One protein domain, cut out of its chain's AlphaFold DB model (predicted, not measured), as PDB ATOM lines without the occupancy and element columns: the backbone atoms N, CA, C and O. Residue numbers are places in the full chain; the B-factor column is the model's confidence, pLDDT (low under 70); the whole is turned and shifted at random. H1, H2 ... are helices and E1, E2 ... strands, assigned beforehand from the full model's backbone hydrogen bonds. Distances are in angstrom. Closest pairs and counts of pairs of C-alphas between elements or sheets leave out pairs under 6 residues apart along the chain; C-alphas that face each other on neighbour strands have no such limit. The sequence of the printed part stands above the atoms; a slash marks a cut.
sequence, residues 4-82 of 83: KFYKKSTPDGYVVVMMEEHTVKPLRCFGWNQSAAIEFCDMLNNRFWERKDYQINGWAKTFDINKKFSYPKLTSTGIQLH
ATOM      1  N   LYS A   4      29.981  44.931 -44.698       88.44
ATOM      2  CA  LYS A   4      28.720  45.577 -44.313       88.44
ATOM      3  C   LYS A   4      27.546  44.804 -44.889       88.44
ATOM      4  O   LYS A   4      27.594  44.378 -46.043       88.44
ATOM      5  N   PHE A   5      26.493  44.660 -44.096       91.12
ATOM      6  CA  PHE A   5      25.254  44.009 -44.507       91.12
ATOM      7  C   PHE A   5      24.134  45.040 -44.546       91.12
ATOM      8  O   PHE A   5      23.977  45.821 -43.608       91.12
ATOM      9  N   TYR A   6      23.362  45.048 -45.626       92.69
ATOM     10  CA  TYR A   6      22.203  45.927 -45.758       92.69
ATOM     11  C   TYR A   6      21.093  45.248 -46.551       92.69
ATOM     12  O   TYR A   6      21.326  44.341 -47.354       92.69
ATOM     13  N   LYS A   7      19.862  45.703 -46.321       92.81
ATOM     14  CA  LYS A   7      18.701  45.276 -47.096       92.81
ATOM     15  C   LYS A   7      18.626  46.062 -48.400       92.81
ATOM     16  O   LYS A   7      18.813  47.278 -48.418       92.81
ATOM     17  N   LYS A   8      18.282  45.377 -49.479       93.19
ATOM     18  CA  LYS A   8      18.007  45.931 -50.800       93.19
ATOM     19  C   LYS A   8      16.559  45.624 -51.166       93.19
ATOM     20  O   LYS A   8      16.105  44.497 -50.989       93.19
ATOM     21  N   SER A   9      15.843  46.634 -51.654       92.19
ATOM     22  CA  SER A   9      14.508  46.446 -52.227       92.19
ATOM     23  C   SER A   9      14.630  45.890 -53.645       92.19
ATOM     24  O   SER A   9      15.495  46.323 -54.412       92.19
ATOM     25  N   THR A  10      13.785  44.926 -53.981       87.19
ATOM     26  CA  THR A  10      13.686  44.282 -55.294       87.19
ATOM     27  C   THR A  10      12.206  44.142 -55.668       87.19
ATOM     28  O   THR A  10      11.360  44.204 -54.773       87.19
ATOM     29  N   PRO A  11      11.864  43.917 -56.950       87.25
ATOM     30  CA  PRO A  11      10.479  43.653 -57.353       87.25
ATOM     31  C   PRO A  11       9.827  42.467 -56.620       87.25
ATOM     32  O   PRO A  11       8.611  42.437 -56.474       87.25
ATOM     33  N   ASP A  12      10.629  41.524 -56.118       80.19
ATOM     34  CA  ASP A  12      10.172  40.317 -55.418       80.19
ATOM     35  C   ASP A  12      10.180  40.427 -53.884       80.19
ATOM     36  O   ASP A  12       9.847  39.454 -53.191       80.19
ATOM     37  N   GLY A  13      10.556  41.596 -53.350       88.12
ATOM     38  CA  GLY A  13      10.650  41.882 -51.921       88.12
ATOM     39  C   GLY A  13      12.026  42.380 -51.471       88.12
ATOM     40  O   GLY A  13      12.789  42.976 -52.231       88.12
ATOM     41  N   TYR A  14      12.362  42.141 -50.208       90.31
ATOM     42  CA  TYR A  14      13.590  42.571 -49.555       90.31
ATOM     43  C   TYR A  14      14.625  41.447 -49.532       90.31
ATOM     44  O   TYR A  14      14.374  40.341 -49.049       90.31
ATOM     45  N   VAL A  15      15.826  41.762 -50.007       91.12
ATOM     46  CA  VAL A  15      16.982  40.863 -50.002       91.12
ATOM     47  C   VAL A  15      18.075  41.470 -49.137       91.12
ATOM     48  O   VAL A  15      18.412  42.639 -49.300       91.12
ATOM     49  N   VAL A  16      18.661  40.690 -48.236       91.56
ATOM     50  CA  VAL A  16      19.868  41.107 -47.515       91.56
ATOM     51  C   VAL A  16      21.093  40.746 -48.341       91.56
ATOM     52  O   VAL A  16      21.250  39.604 -48.783       91.56
ATOM     53  N   VAL A  17      21.955  41.737 -48.546       93.06
ATOM     54  CA  VAL A  17      23.193  41.613 -49.310       93.06
ATOM     55  C   VAL A  17      24.398  41.907 -48.422       93.06
ATOM     56  O   VAL A  17      24.338  42.735 -47.511       93.06
ATOM     57  N   MET A  18      25.499  41.221 -48.703       91.56
ATOM     58  CA  MET A  18      26.818  41.525 -48.166       91.56
ATOM     59  C   MET A  18      27.573  42.388 -49.168       91.56
ATOM     60  O   MET A  18      27.654  42.037 -50.346       91.56
ATOM     61  N   MET A  19      28.174  43.466 -48.686       90.25
ATOM     62  CA  MET A  19      29.170  44.229 -49.424       90.25
ATOM     63  C   MET A  19      30.542  43.999 -48.804       90.25
ATOM     64  O   MET A  19      30.753  44.215 -47.606       90.25
ATOM     65  N   GLU A  20      31.459  43.541 -49.643       87.62
ATOM     66  CA  GLU A  20      32.855  43.301 -49.310       87.62
ATOM     67  C   GLU A  20      33.709  43.958 -50.390       87.62
ATOM     68  O   GLU A  20      33.679  43.544 -51.549       87.62
ATOM     69  N   GLU A  21      34.420  45.018 -50.001       84.75
ATOM     70  CA  GLU A  21      35.197  45.872 -50.903       84.75
ATOM     71  C   GLU A  21      34.335  46.415 -52.055       84.75
ATOM     72  O   GLU A  21      33.571  47.358 -51.856       84.75
ATOM     73  N   HIS A  22      34.419  45.789 -53.230       83.12
ATOM     74  CA  HIS A  22      33.716  46.173 -54.458       83.12
ATOM     75  C   HIS A  22      32.735  45.092 -54.935       83.12
ATOM     76  O   HIS A  22      32.127  45.218 -55.996       83.12
ATOM     77  N   THR A  23      32.567  44.020 -54.156       86.12
ATOM     78  CA  THR A  23      31.688  42.901 -54.498       86.12
ATOM     79  C   THR A  23      30.425  42.947 -53.650       86.12
ATOM     80  O   THR A  23      30.482  43.026 -52.421       86.12
ATOM     81  N   VAL A  24      29.270  42.838 -54.308       88.62
ATOM     82  CA  VAL A  24      27.970  42.675 -53.652       88.62
ATOM     83  C   VAL A  24      27.505  41.237 -53.846       88.62
ATOM     84  O   VAL A  24      27.390  40.771 -54.977       88.62
ATOM     85  N   LYS A  25      27.233  40.531 -52.747       90.06
ATOM     86  CA  LYS A  25      26.731  39.149 -52.765       90.06
ATOM     87  C   LYS A  25      25.360  39.082 -52.090       90.06
ATOM     88  O   LYS A  25      25.251  39.495 -50.932       90.06
ATOM     89  N   PRO A  26      24.312  38.576 -52.760       89.56
ATOM     90  CA  PRO A  26      23.043  38.317 -52.097       89.56
ATOM     91  C   PRO A  26      23.201  37.169 -51.097       89.56
ATOM     92  O   PRO A  26      23.887  36.188 -51.373       89.56
ATOM     93  N   LEU A  27      22.581  37.307 -49.927       88.06
ATOM     94  CA  LEU A  27      22.612  36.280 -48.884       88.06
ATOM     95  C   LEU A  27      21.257  35.606 -48.721       88.06
ATOM     96  O   LEU A  27      21.174  34.383 -48.637       88.06
ATOM     97  N   ARG A  28      20.185  36.402 -48.626       86.31
ATOM     98  CA  ARG A  28      18.863  35.877 -48.275       86.31
ATOM     99  C   ARG A  28      17.731  36.784 -48.733       86.31
ATOM    100  O   ARG A  28      17.813  37.997 -48.569       86.31
ATOM    101  N   CYS A  29      16.665  36.177 -49.253       86.31
ATOM    102  CA  CYS A  29      15.402  36.840 -49.566       86.31
ATOM    103  C   CYS A  29      14.407  36.668 -48.407       86.31
ATOM    104  O   CYS A  29      14.173  35.551 -47.934       86.31
ATOM    105  N   PHE A  30      13.811  37.774 -47.970       85.44
ATOM    106  CA  PHE A  30      12.795  37.840 -46.916       85.44
ATOM    107  C   PHE A  30      11.405  38.181 -47.475       85.44
ATOM    108  O   PHE A  30      10.516  38.565 -46.715       85.44
ATOM    109  N   GLY A  31      11.206  38.072 -48.796       86.00
ATOM    110  CA  GLY A  31       9.962  38.487 -49.448       86.00
ATOM    111  C   GLY A  31       9.584  39.911 -49.034       86.00
ATOM    112  O   GLY A  31      10.452  40.756 -48.858       86.00
ATOM    113  N   TRP A  32       8.305  40.188 -48.802       88.06
ATOM    114  CA  TRP A  32       7.851  41.526 -48.398       88.06
ATOM    115  C   TRP A  32       8.032  41.848 -46.904       88.06
ATOM    116  O   TRP A  32       7.615  42.913 -46.454       88.06
ATOM    117  N   ASN A  33       8.679  40.978 -46.118       87.62
ATOM    118  CA  ASN A  33       8.905  41.229 -44.694       87.62
ATOM    119  C   ASN A  33      10.153  42.102 -44.474       87.62
ATOM    120  O   ASN A  33      11.265  41.608 -44.266       87.62
ATOM    121  N   GLN A  34       9.954  43.420 -44.522       90.44
ATOM    122  CA  GLN A  34      11.023  44.398 -44.318       90.44
ATOM    123  C   GLN A  34      11.658  44.295 -42.926       90.44
ATOM    124  O   GLN A  34      12.880  44.389 -42.819       90.44
ATOM    125  N   SER A  35      10.851  44.122 -41.878       86.62
ATOM    126  CA  SER A  35      11.330  44.097 -40.491       86.62
ATOM    127  C   SER A  35      12.294  42.936 -40.258       86.62
ATOM    128  O   SER A  35      13.395  43.152 -39.762       86.62
ATOM    129  N   ALA A  36      11.955  41.740 -40.753       83.31
ATOM    130  CA  ALA A  36      12.840  40.580 -40.678       83.31
ATOM    131  C   ALA A  36      14.175  40.805 -41.412       83.31
ATOM    132  O   ALA A  36      15.227  40.379 -40.937       83.31
ATOM    133  N   ALA A  37      14.154  41.499 -42.557       87.56
ATOM    134  CA  ALA A  37      15.377  41.850 -43.275       87.56
ATOM    135  C   ALA A  37      16.248  42.853 -42.491       87.56
ATOM    136  O   ALA A  37      17.471  42.738 -42.527       87.56
ATOM    137  N   ILE A  38      15.638  43.817 -41.788       88.38
ATOM    138  CA  ILE A  38      16.350  44.786 -40.933       88.38
ATOM    139  C   ILE A  38      17.009  44.068 -39.755       88.38
ATOM    140  O   ILE A  38      18.221  44.172 -39.588       88.38
ATOM    141  N   GLU A  39      16.239  43.285 -38.999       83.44
ATOM    142  CA  GLU A  39      16.735  42.537 -37.837       83.44
ATOM    143  C   GLU A  39      17.893  41.610 -38.216       83.44
ATOM    144  O   GLU A  39      18.897  41.512 -37.508       83.44
ATOM    145  N   PHE A  40      17.793  40.964 -39.382       85.56
ATOM    146  CA  PHE A  40      18.875  40.145 -39.900       85.56
ATOM    147  C   PHE A  40      20.124  40.974 -40.219       85.56
ATOM    148  O   PHE A  40      21.224  40.572 -39.846       85.56
ATOM    149  N   CYS A  41      19.987  42.139 -40.863       88.94
ATOM    150  CA  CYS A  41      21.120  43.040 -41.090       88.94
ATOM    151  C   CYS A  41      21.793  43.460 -39.779       88.94
ATOM    152  O   CYS A  41      23.020  43.396 -39.688       88.94
ATOM    153  N   ASP A  42      21.014  43.855 -38.776       86.81
ATOM    154  CA  ASP A  42      21.531  44.302 -37.480       86.81
ATOM    155  C   ASP A  42      22.291  43.180 -36.771       86.81
ATOM    156  O   ASP A  42      23.411  43.379 -36.291       86.81
ATOM    157  N   MET A  43      21.746  41.964 -36.805       82.06
ATOM    158  CA  MET A  43      22.398  40.778 -36.260       82.06
ATOM    159  C   MET A  43      23.724  40.453 -36.970       82.06
ATOM    160  O   MET A  43      24.707  40.130 -36.303       82.06
ATOM    161  N   LEU A  44      23.800  40.568 -38.301       84.19
ATOM    162  CA  LEU A  44      25.043  40.314 -39.051       84.19
ATOM    163  C   LEU A  44      26.108  41.399 -38.838       84.19
ATOM    164  O   LEU A  44      27.312  41.101 -38.775       84.19
ATOM    165  N   ASN A  45      25.668  42.655 -38.728       85.50
ATOM    166  CA  ASN A  45      26.533  43.797 -38.444       85.50
ATOM    167  C   ASN A  45      27.035  43.794 -36.988       85.50
ATOM    168  O   ASN A  45      28.073  44.395 -36.704       85.50
ATOM    169  N   ASN A  46      26.374  43.071 -36.078       81.38
ATOM    170  CA  ASN A  46      26.842  42.898 -34.709       81.38
ATOM    171  C   ASN A  46      28.189  42.129 -34.664       81.38
ATOM    172  O   ASN A  46      28.399  41.099 -35.321       81.38
ATOM    173  N   ARG A  47      29.157  42.669 -33.912       63.91
ATOM    174  CA  ARG A  47      30.543  42.174 -33.843       63.91
ATOM    175  C   ARG A  47      30.698  40.952 -32.925       63.91
ATOM    176  O   ARG A  47      31.659  40.215 -33.098       63.91
ATOM    177  N   PHE A  48      29.750  40.703 -32.020       66.00
ATOM    178  CA  PHE A  48      29.839  39.641 -31.004       66.00
ATOM    179  C   PHE A  48      29.479  38.234 -31.500       66.00
ATOM    180  O   PHE A  48      29.451  37.290 -30.715       66.00
ATOM    181  N   TRP A  49      29.185  38.066 -32.791       66.50
ATOM    182  CA  TRP A  49      28.752  36.778 -33.315       66.50
ATOM    183  C   TRP A  49      29.924  35.956 -33.874       66.50
ATOM    184  O   TRP A  49      30.392  36.173 -34.996       66.50
ATOM    185  N   GLU A  50      30.401  35.005 -33.070       58.72
ATOM    186  CA  GLU A  50      31.449  34.055 -33.447       58.72
ATOM    187  C   GLU A  50      30.938  33.044 -34.497       58.72
ATOM    188  O   GLU A  50      29.798  32.587 -34.444       58.72
ATOM    189  N   ARG A  51      31.792  32.680 -35.467       64.50
ATOM    190  CA  ARG A  51      31.526  31.733 -36.585       64.50
ATOM    191  C   ARG A  51      30.566  32.192 -37.695       64.50
ATOM    192  O   ARG A  51      30.198  31.383 -38.552       64.50
ATOM    193  N   LYS A  52      30.231  33.483 -37.765       73.06
ATOM    194  CA  LYS A  52      29.344  34.031 -38.811       73.06
ATOM    195  C   LYS A  52      29.803  33.782 -40.249       73.06
ATOM    196  O   LYS A  52      28.979  33.576 -41.134       73.06
ATOM    197  N   ASP A  53      31.110  33.723 -40.482       74.12
ATOM    198  CA  ASP A  53      31.671  33.636 -41.833       74.12
ATOM    199  C   ASP A  53      31.344  32.327 -42.564       74.12
ATOM    200  O   ASP A  53      31.060  32.349 -43.762       74.12
ATOM    201  N   TYR A  54      31.329  31.187 -41.865       74.19
ATOM    202  CA  TYR A  54      30.959  29.908 -42.484       74.19
ATOM    203  C   TYR A  54      29.497  29.923 -42.945       74.19
ATOM    204  O   TYR A  54      29.181  29.498 -44.058       74.19
ATOM    205  N   GLN A  55      28.610  30.477 -42.117       76.19
ATOM    206  CA  GLN A  55      27.186  30.554 -42.424       76.19
ATOM    207  C   GLN A  55      26.880  31.561 -43.530       76.19
ATOM    208  O   GLN A  55      26.150  31.229 -44.460       76.19
ATOM    209  N   ILE A  56      27.492  32.750 -43.486       80.94
ATOM    210  CA  ILE A  56      27.359  33.771 -44.535       80.94
ATOM    211  C   ILE A  56      27.786  33.198 -45.889       80.94
ATOM    212  O   ILE A  56      27.062  33.339 -46.876       80.94
ATOM    213  N   ASN A  57      28.920  32.494 -45.933       80.25
ATOM    214  CA  ASN A  57      29.387  31.835 -47.151       80.25
ATOM    215  C   ASN A  57      28.432  30.726 -47.614       80.25
ATOM    216  O   ASN A  57      28.201  30.584 -48.814       80.25
ATOM    217  N   GLY A  58      27.858  29.956 -46.685       79.94
ATOM    218  CA  GLY A  58      26.838  28.953 -46.991       79.94
ATOM    219  C   GLY A  58      25.579  29.565 -47.612       79.94
ATOM    220  O   GLY A  58      25.100  29.073 -48.634       79.94
ATOM    221  N   TRP A  59      25.072  30.665 -47.052       81.19
ATOM    222  CA  TRP A  59      23.901  31.368 -47.582       81.19
ATOM    223  C   TRP A  59      24.169  31.986 -48.947       81.19
ATOM    224  O   TRP A  59      23.369  31.786 -49.854       81.19
ATOM    225  N   ALA A  60      25.318  32.639 -49.132       81.75
ATOM    226  CA  ALA A  60      25.699  33.192 -50.429       81.75
ATOM    227  C   ALA A  60      25.772  32.108 -51.522       81.75
ATOM    228  O   ALA A  60      25.317  32.327 -52.640       81.75
ATOM    229  N   LYS A  61      26.311  30.922 -51.200       82.94
ATOM    230  CA  LYS A  61      26.427  29.796 -52.147       82.94
ATOM    231  C   LYS A  61      25.095  29.127 -52.482       82.94
ATOM    232  O   LYS A  61      24.976  28.522 -53.539       82.94
ATOM    233  N   THR A  62      24.129  29.180 -51.570       80.62
ATOM    234  CA  THR A  62      22.834  28.485 -51.695       80.62
ATOM    235  C   THR A  62      21.669  29.444 -51.928       80.62
ATOM    236  O   THR A  62      20.509  29.045 -51.814       80.62
ATOM    237  N   PHE A  63      21.966  30.708 -52.241       81.75
ATOM    238  CA  PHE A  63      20.962  31.732 -52.476       81.75
ATOM    239  C   PHE A  63      20.132  31.410 -53.723       81.75
ATOM    240  O   PHE A  63      20.665  31.209 -54.812       81.75
ATOM    241  N   ASP A  64      18.814  31.422 -53.551       80.12
ATOM    242  CA  ASP A  64      17.823  31.313 -54.613       80.12
ATOM    243  C   ASP A  64      16.742  32.357 -54.340       80.12
ATOM    244  O   ASP A  64      16.067  32.313 -53.307       80.12
ATOM    245  N   ILE A  65      16.600  33.322 -55.249       74.88
ATOM    246  CA  ILE A  65      15.658  34.436 -55.097       74.88
ATOM    247  C   ILE A  65      14.195  33.969 -55.072       74.88
ATOM    248  O   ILE A  65      13.352  34.629 -54.462       74.88
ATOM    249  N   ASN A  66      13.904  32.803 -55.656       79.00
ATOM    250  CA  ASN A  66      12.560  32.231 -55.701       79.00
ATOM    251  C   ASN A  66      12.181  31.529 -54.390       79.00
ATOM    252  O   ASN A  66      10.996  31.368 -54.093       79.00
ATOM    253  N   LYS A  67      13.167  31.136 -53.572       74.06
ATOM    254  CA  LYS A  67      12.943  30.518 -52.259       74.06
ATOM    255  C   LYS A  67      12.761  31.601 -51.203       74.06
ATOM    256  O   LYS A  67      13.703  32.035 -50.537       74.06
ATOM    257  N   LYS A  68      11.514  32.057 -51.081       69.19
ATOM    258  CA  LYS A  68      11.106  33.093 -50.128       69.19
ATOM    259  C   LYS A  68      11.020  32.494 -48.718       69.19
ATOM    260  O   LYS A  68      10.368  31.477 -48.528       69.19
ATOM    261  N   PHE A  69      11.631  33.182 -47.749       64.81
ATOM    262  CA  PHE A  69      11.585  32.915 -46.303       64.81
ATOM    263  C   PHE A  69      12.348  31.683 -45.786       64.81
ATOM    264  O   PHE A  69      12.175  30.559 -46.223       64.81
ATOM    265  N   SER A  70      13.208  31.936 -44.799       59.72
ATOM    266  CA  SER A  70      13.508  31.064 -43.652       59.72
ATOM    267  C   SER A  70      13.971  32.033 -42.578       59.72
ATOM    268  O   SER A  70      14.955  32.738 -42.809       59.72
ATOM    269  N   TYR A  71      13.247  32.165 -41.468       55.09
ATOM    270  CA  TYR A  71      13.687  33.089 -40.429       55.09
ATOM    271  C   TYR A  71      14.870  32.463 -39.672       55.09
ATOM    272  O   TYR A  71      14.798  31.296 -39.273       55.09
ATOM    273  N   PRO A  72      15.974  33.201 -39.517       60.59
ATOM    274  CA  PRO A  72      17.108  32.745 -38.745       60.59
ATOM    275  C   PRO A  72      16.769  32.727 -37.254       60.59
ATOM    276  O   PRO A  72      16.476  33.762 -36.667       60.59
ATOM    277  N   LYS A  73      16.837  31.554 -36.623       58.38
ATOM    278  CA  LYS A  73      16.735  31.425 -35.169       58.38
ATOM    279  C   LYS A  73      18.135  31.427 -34.564       58.38
ATOM    280  O   LYS A  73      19.010  30.687 -35.014       58.38
ATOM    281  N   LEU A  74      18.339  32.247 -33.537       59.28
ATOM    282  CA  LEU A  74      19.528  32.172 -32.695       59.28
ATOM    283  C   LEU A  74      19.499  30.850 -31.922       59.28
ATOM    284  O   LEU A  74      18.578  30.574 -31.156       59.28
ATOM    285  N   THR A  75      20.508  30.022 -32.157       60.47
ATOM    286  CA  THR A  75      20.772  28.798 -31.400       60.47
ATOM    287  C   THR A  75      22.066  28.968 -30.613       60.47
ATOM    288  O   THR A  75      22.880  29.840 -30.920       60.47
ATOM    289  N   SER A  76      22.312  28.075 -29.655       57.56
ATOM    290  CA  SER A  76      23.593  27.982 -28.939       57.56
ATOM    291  C   SER A  76      24.803  27.762 -29.863       57.56
ATOM    292  O   SER A  76      25.934  27.984 -29.449       57.56
ATOM    293  N   THR A  77      24.575  27.357 -31.118       58.28
ATOM    294  CA  THR A  77      25.615  27.113 -32.136       58.28
ATOM    295  C   THR A  77      25.739  28.228 -33.184       58.28
ATOM    296  O   THR A  77      26.557  28.124 -34.098       58.28
ATOM    297  N   GLY A  78      24.935  29.293 -33.069       62.53
ATOM    298  CA  GLY A  78      24.835  30.389 -34.036       62.53
ATOM    299  C   GLY A  78      23.454  30.477 -34.689       62.53
ATOM    300  O   GLY A  78      22.474  29.931 -34.186       62.53
ATOM    301  N   ILE A  79      23.353  31.175 -35.816       60.72
ATOM    302  CA  ILE A  79      22.095  31.324 -36.545       60.72
ATOM    303  C   ILE A  79      21.764  30.031 -37.306       60.72
ATOM    304  O   ILE A  79      22.604  29.486 -38.015       60.72
ATOM    305  N   GLN A  80      20.533  29.537 -37.217       61.91
ATOM    306  CA  GLN A  80      20.053  28.461 -38.087       61.91
ATOM    307  C   GLN A  80      18.790  28.885 -38.823       61.91
ATOM    308  O   GLN A  80      17.905  29.517 -38.255       61.91
ATOM    309  N   LEU A  81      18.708  28.528 -40.104       55.53
ATOM    310  CA  LEU A  81      17.516  28.743 -40.914       55.53
ATOM    311  C   LEU A  81      16.618  27.508 -40.818       55.53
ATOM    312  O   LEU A  81      17.073  26.401 -41.106       55.53
ATOM    313  N   HIS A  82      15.346  27.700 -40.474       54.00
ATOM    314  CA  HIS A  82      14.341  26.652 -40.643       54.00
ATOM    315  C   HIS A  82      13.975  26.547 -42.129       54.00
ATOM    316  O   HIS A  82      13.511  27.527 -42.715       54.00
TER     317      HIS A  82
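This is residues 4 to 82 of the 83 residues of an uncharacterized protein of Bacteroidales bacterium (UniProt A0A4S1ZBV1). A strongly twisted sheet of three strands, E1, E2 and E3, has two helices over one face, H1 along the strands and H2 across E3 at the sheet's other edge. A small hairpin, E4 and E5, lies beyond the two helices, away from the sheet. The printed part has 79 residues, with two named helices and five named strands in the order E1 E2 E3 H1 H2 E4 E5; the larger sheet has the order E1 - E2 - E3, the smaller E4 - E5, both antiparallel. The class is mixed, helices and strands, and the whole is compact, with a radius of gyration of the C-alphas of 11.7 A and spans of 34 by 30 by 21 A.

E1, residues 4 to 10, begins at C-alpha 4 at (28.720, 45.577, -44.313) and is 18.7 A long. E2, residues 13 to 20, is 22.4 A long, and E3, residues 23 to 29, 18.1 A. H1, residues 34 to 45, is 16.6 A long and begins at C-alpha 34 at (11.023, 44.398, -44.318). H2, residues 52 to 61, is 14.3 A long. E4 is residues 72 to 75, 9.1 A, and E5 residues 78 to 81, 10.2 A, ending at C-alpha 81 at (17.516, 28.743, -40.914).

E1, E2 and E3 form a meander, each strand the antiparallel neighbour of the one before. In the hairpin E1 and E2, N 8 and O 15 are 2.7 A apart, within hydrogen-bond range. In the hairpin E2 and E3, N 18 and O 25 are within range at 2.8 A. H1 and H2 are on the same face of this sheet, two layers with helices on one face. H1, at a height over the sheet of 8.4 A, is over E2 and only just over E1, on which 3 of its C-alphas fall; it runs along the strands, at 9 degrees to E2 on the local plane. The closest C-alphas of E1 and H1 are those of Phe 5 and Cys 41, 5.5 A apart. H2 is over E3, across the strands at 86 degrees to E3 on the local plane; their closest C-alphas are those of Leu 27 and Ala 60, 4.6 A apart. H1 and H2 are close but not clearly touching, with the C-alphas of Leu 44 and Lys 52 closest at 7.6 A, and run opposite ways at a steep tilt of 50 degrees. In the hairpin E4 and E5, N 73 and O 80 are within range at 2.8 A. The closest C-alphas of H2 and E5 are those of Lys 52 and Gly 78, 7.5 A apart. E4 and E5 are apart from E1, E2 and E3. Every O i to N i+4 pair is within hydrogen-bond range in H1 and H2.

The two C-alphas farthest apart are those of Pro 11 and Ser 76, 35.0 A. The printed part has no cut, and no link is long; the links H1 to H2 and H2 to E4 are short, with 6 and 10 residues. The mean pLDDT of the printed part is 79.1, and residues 47 to 51 and 68 to 82 of the model are under 70.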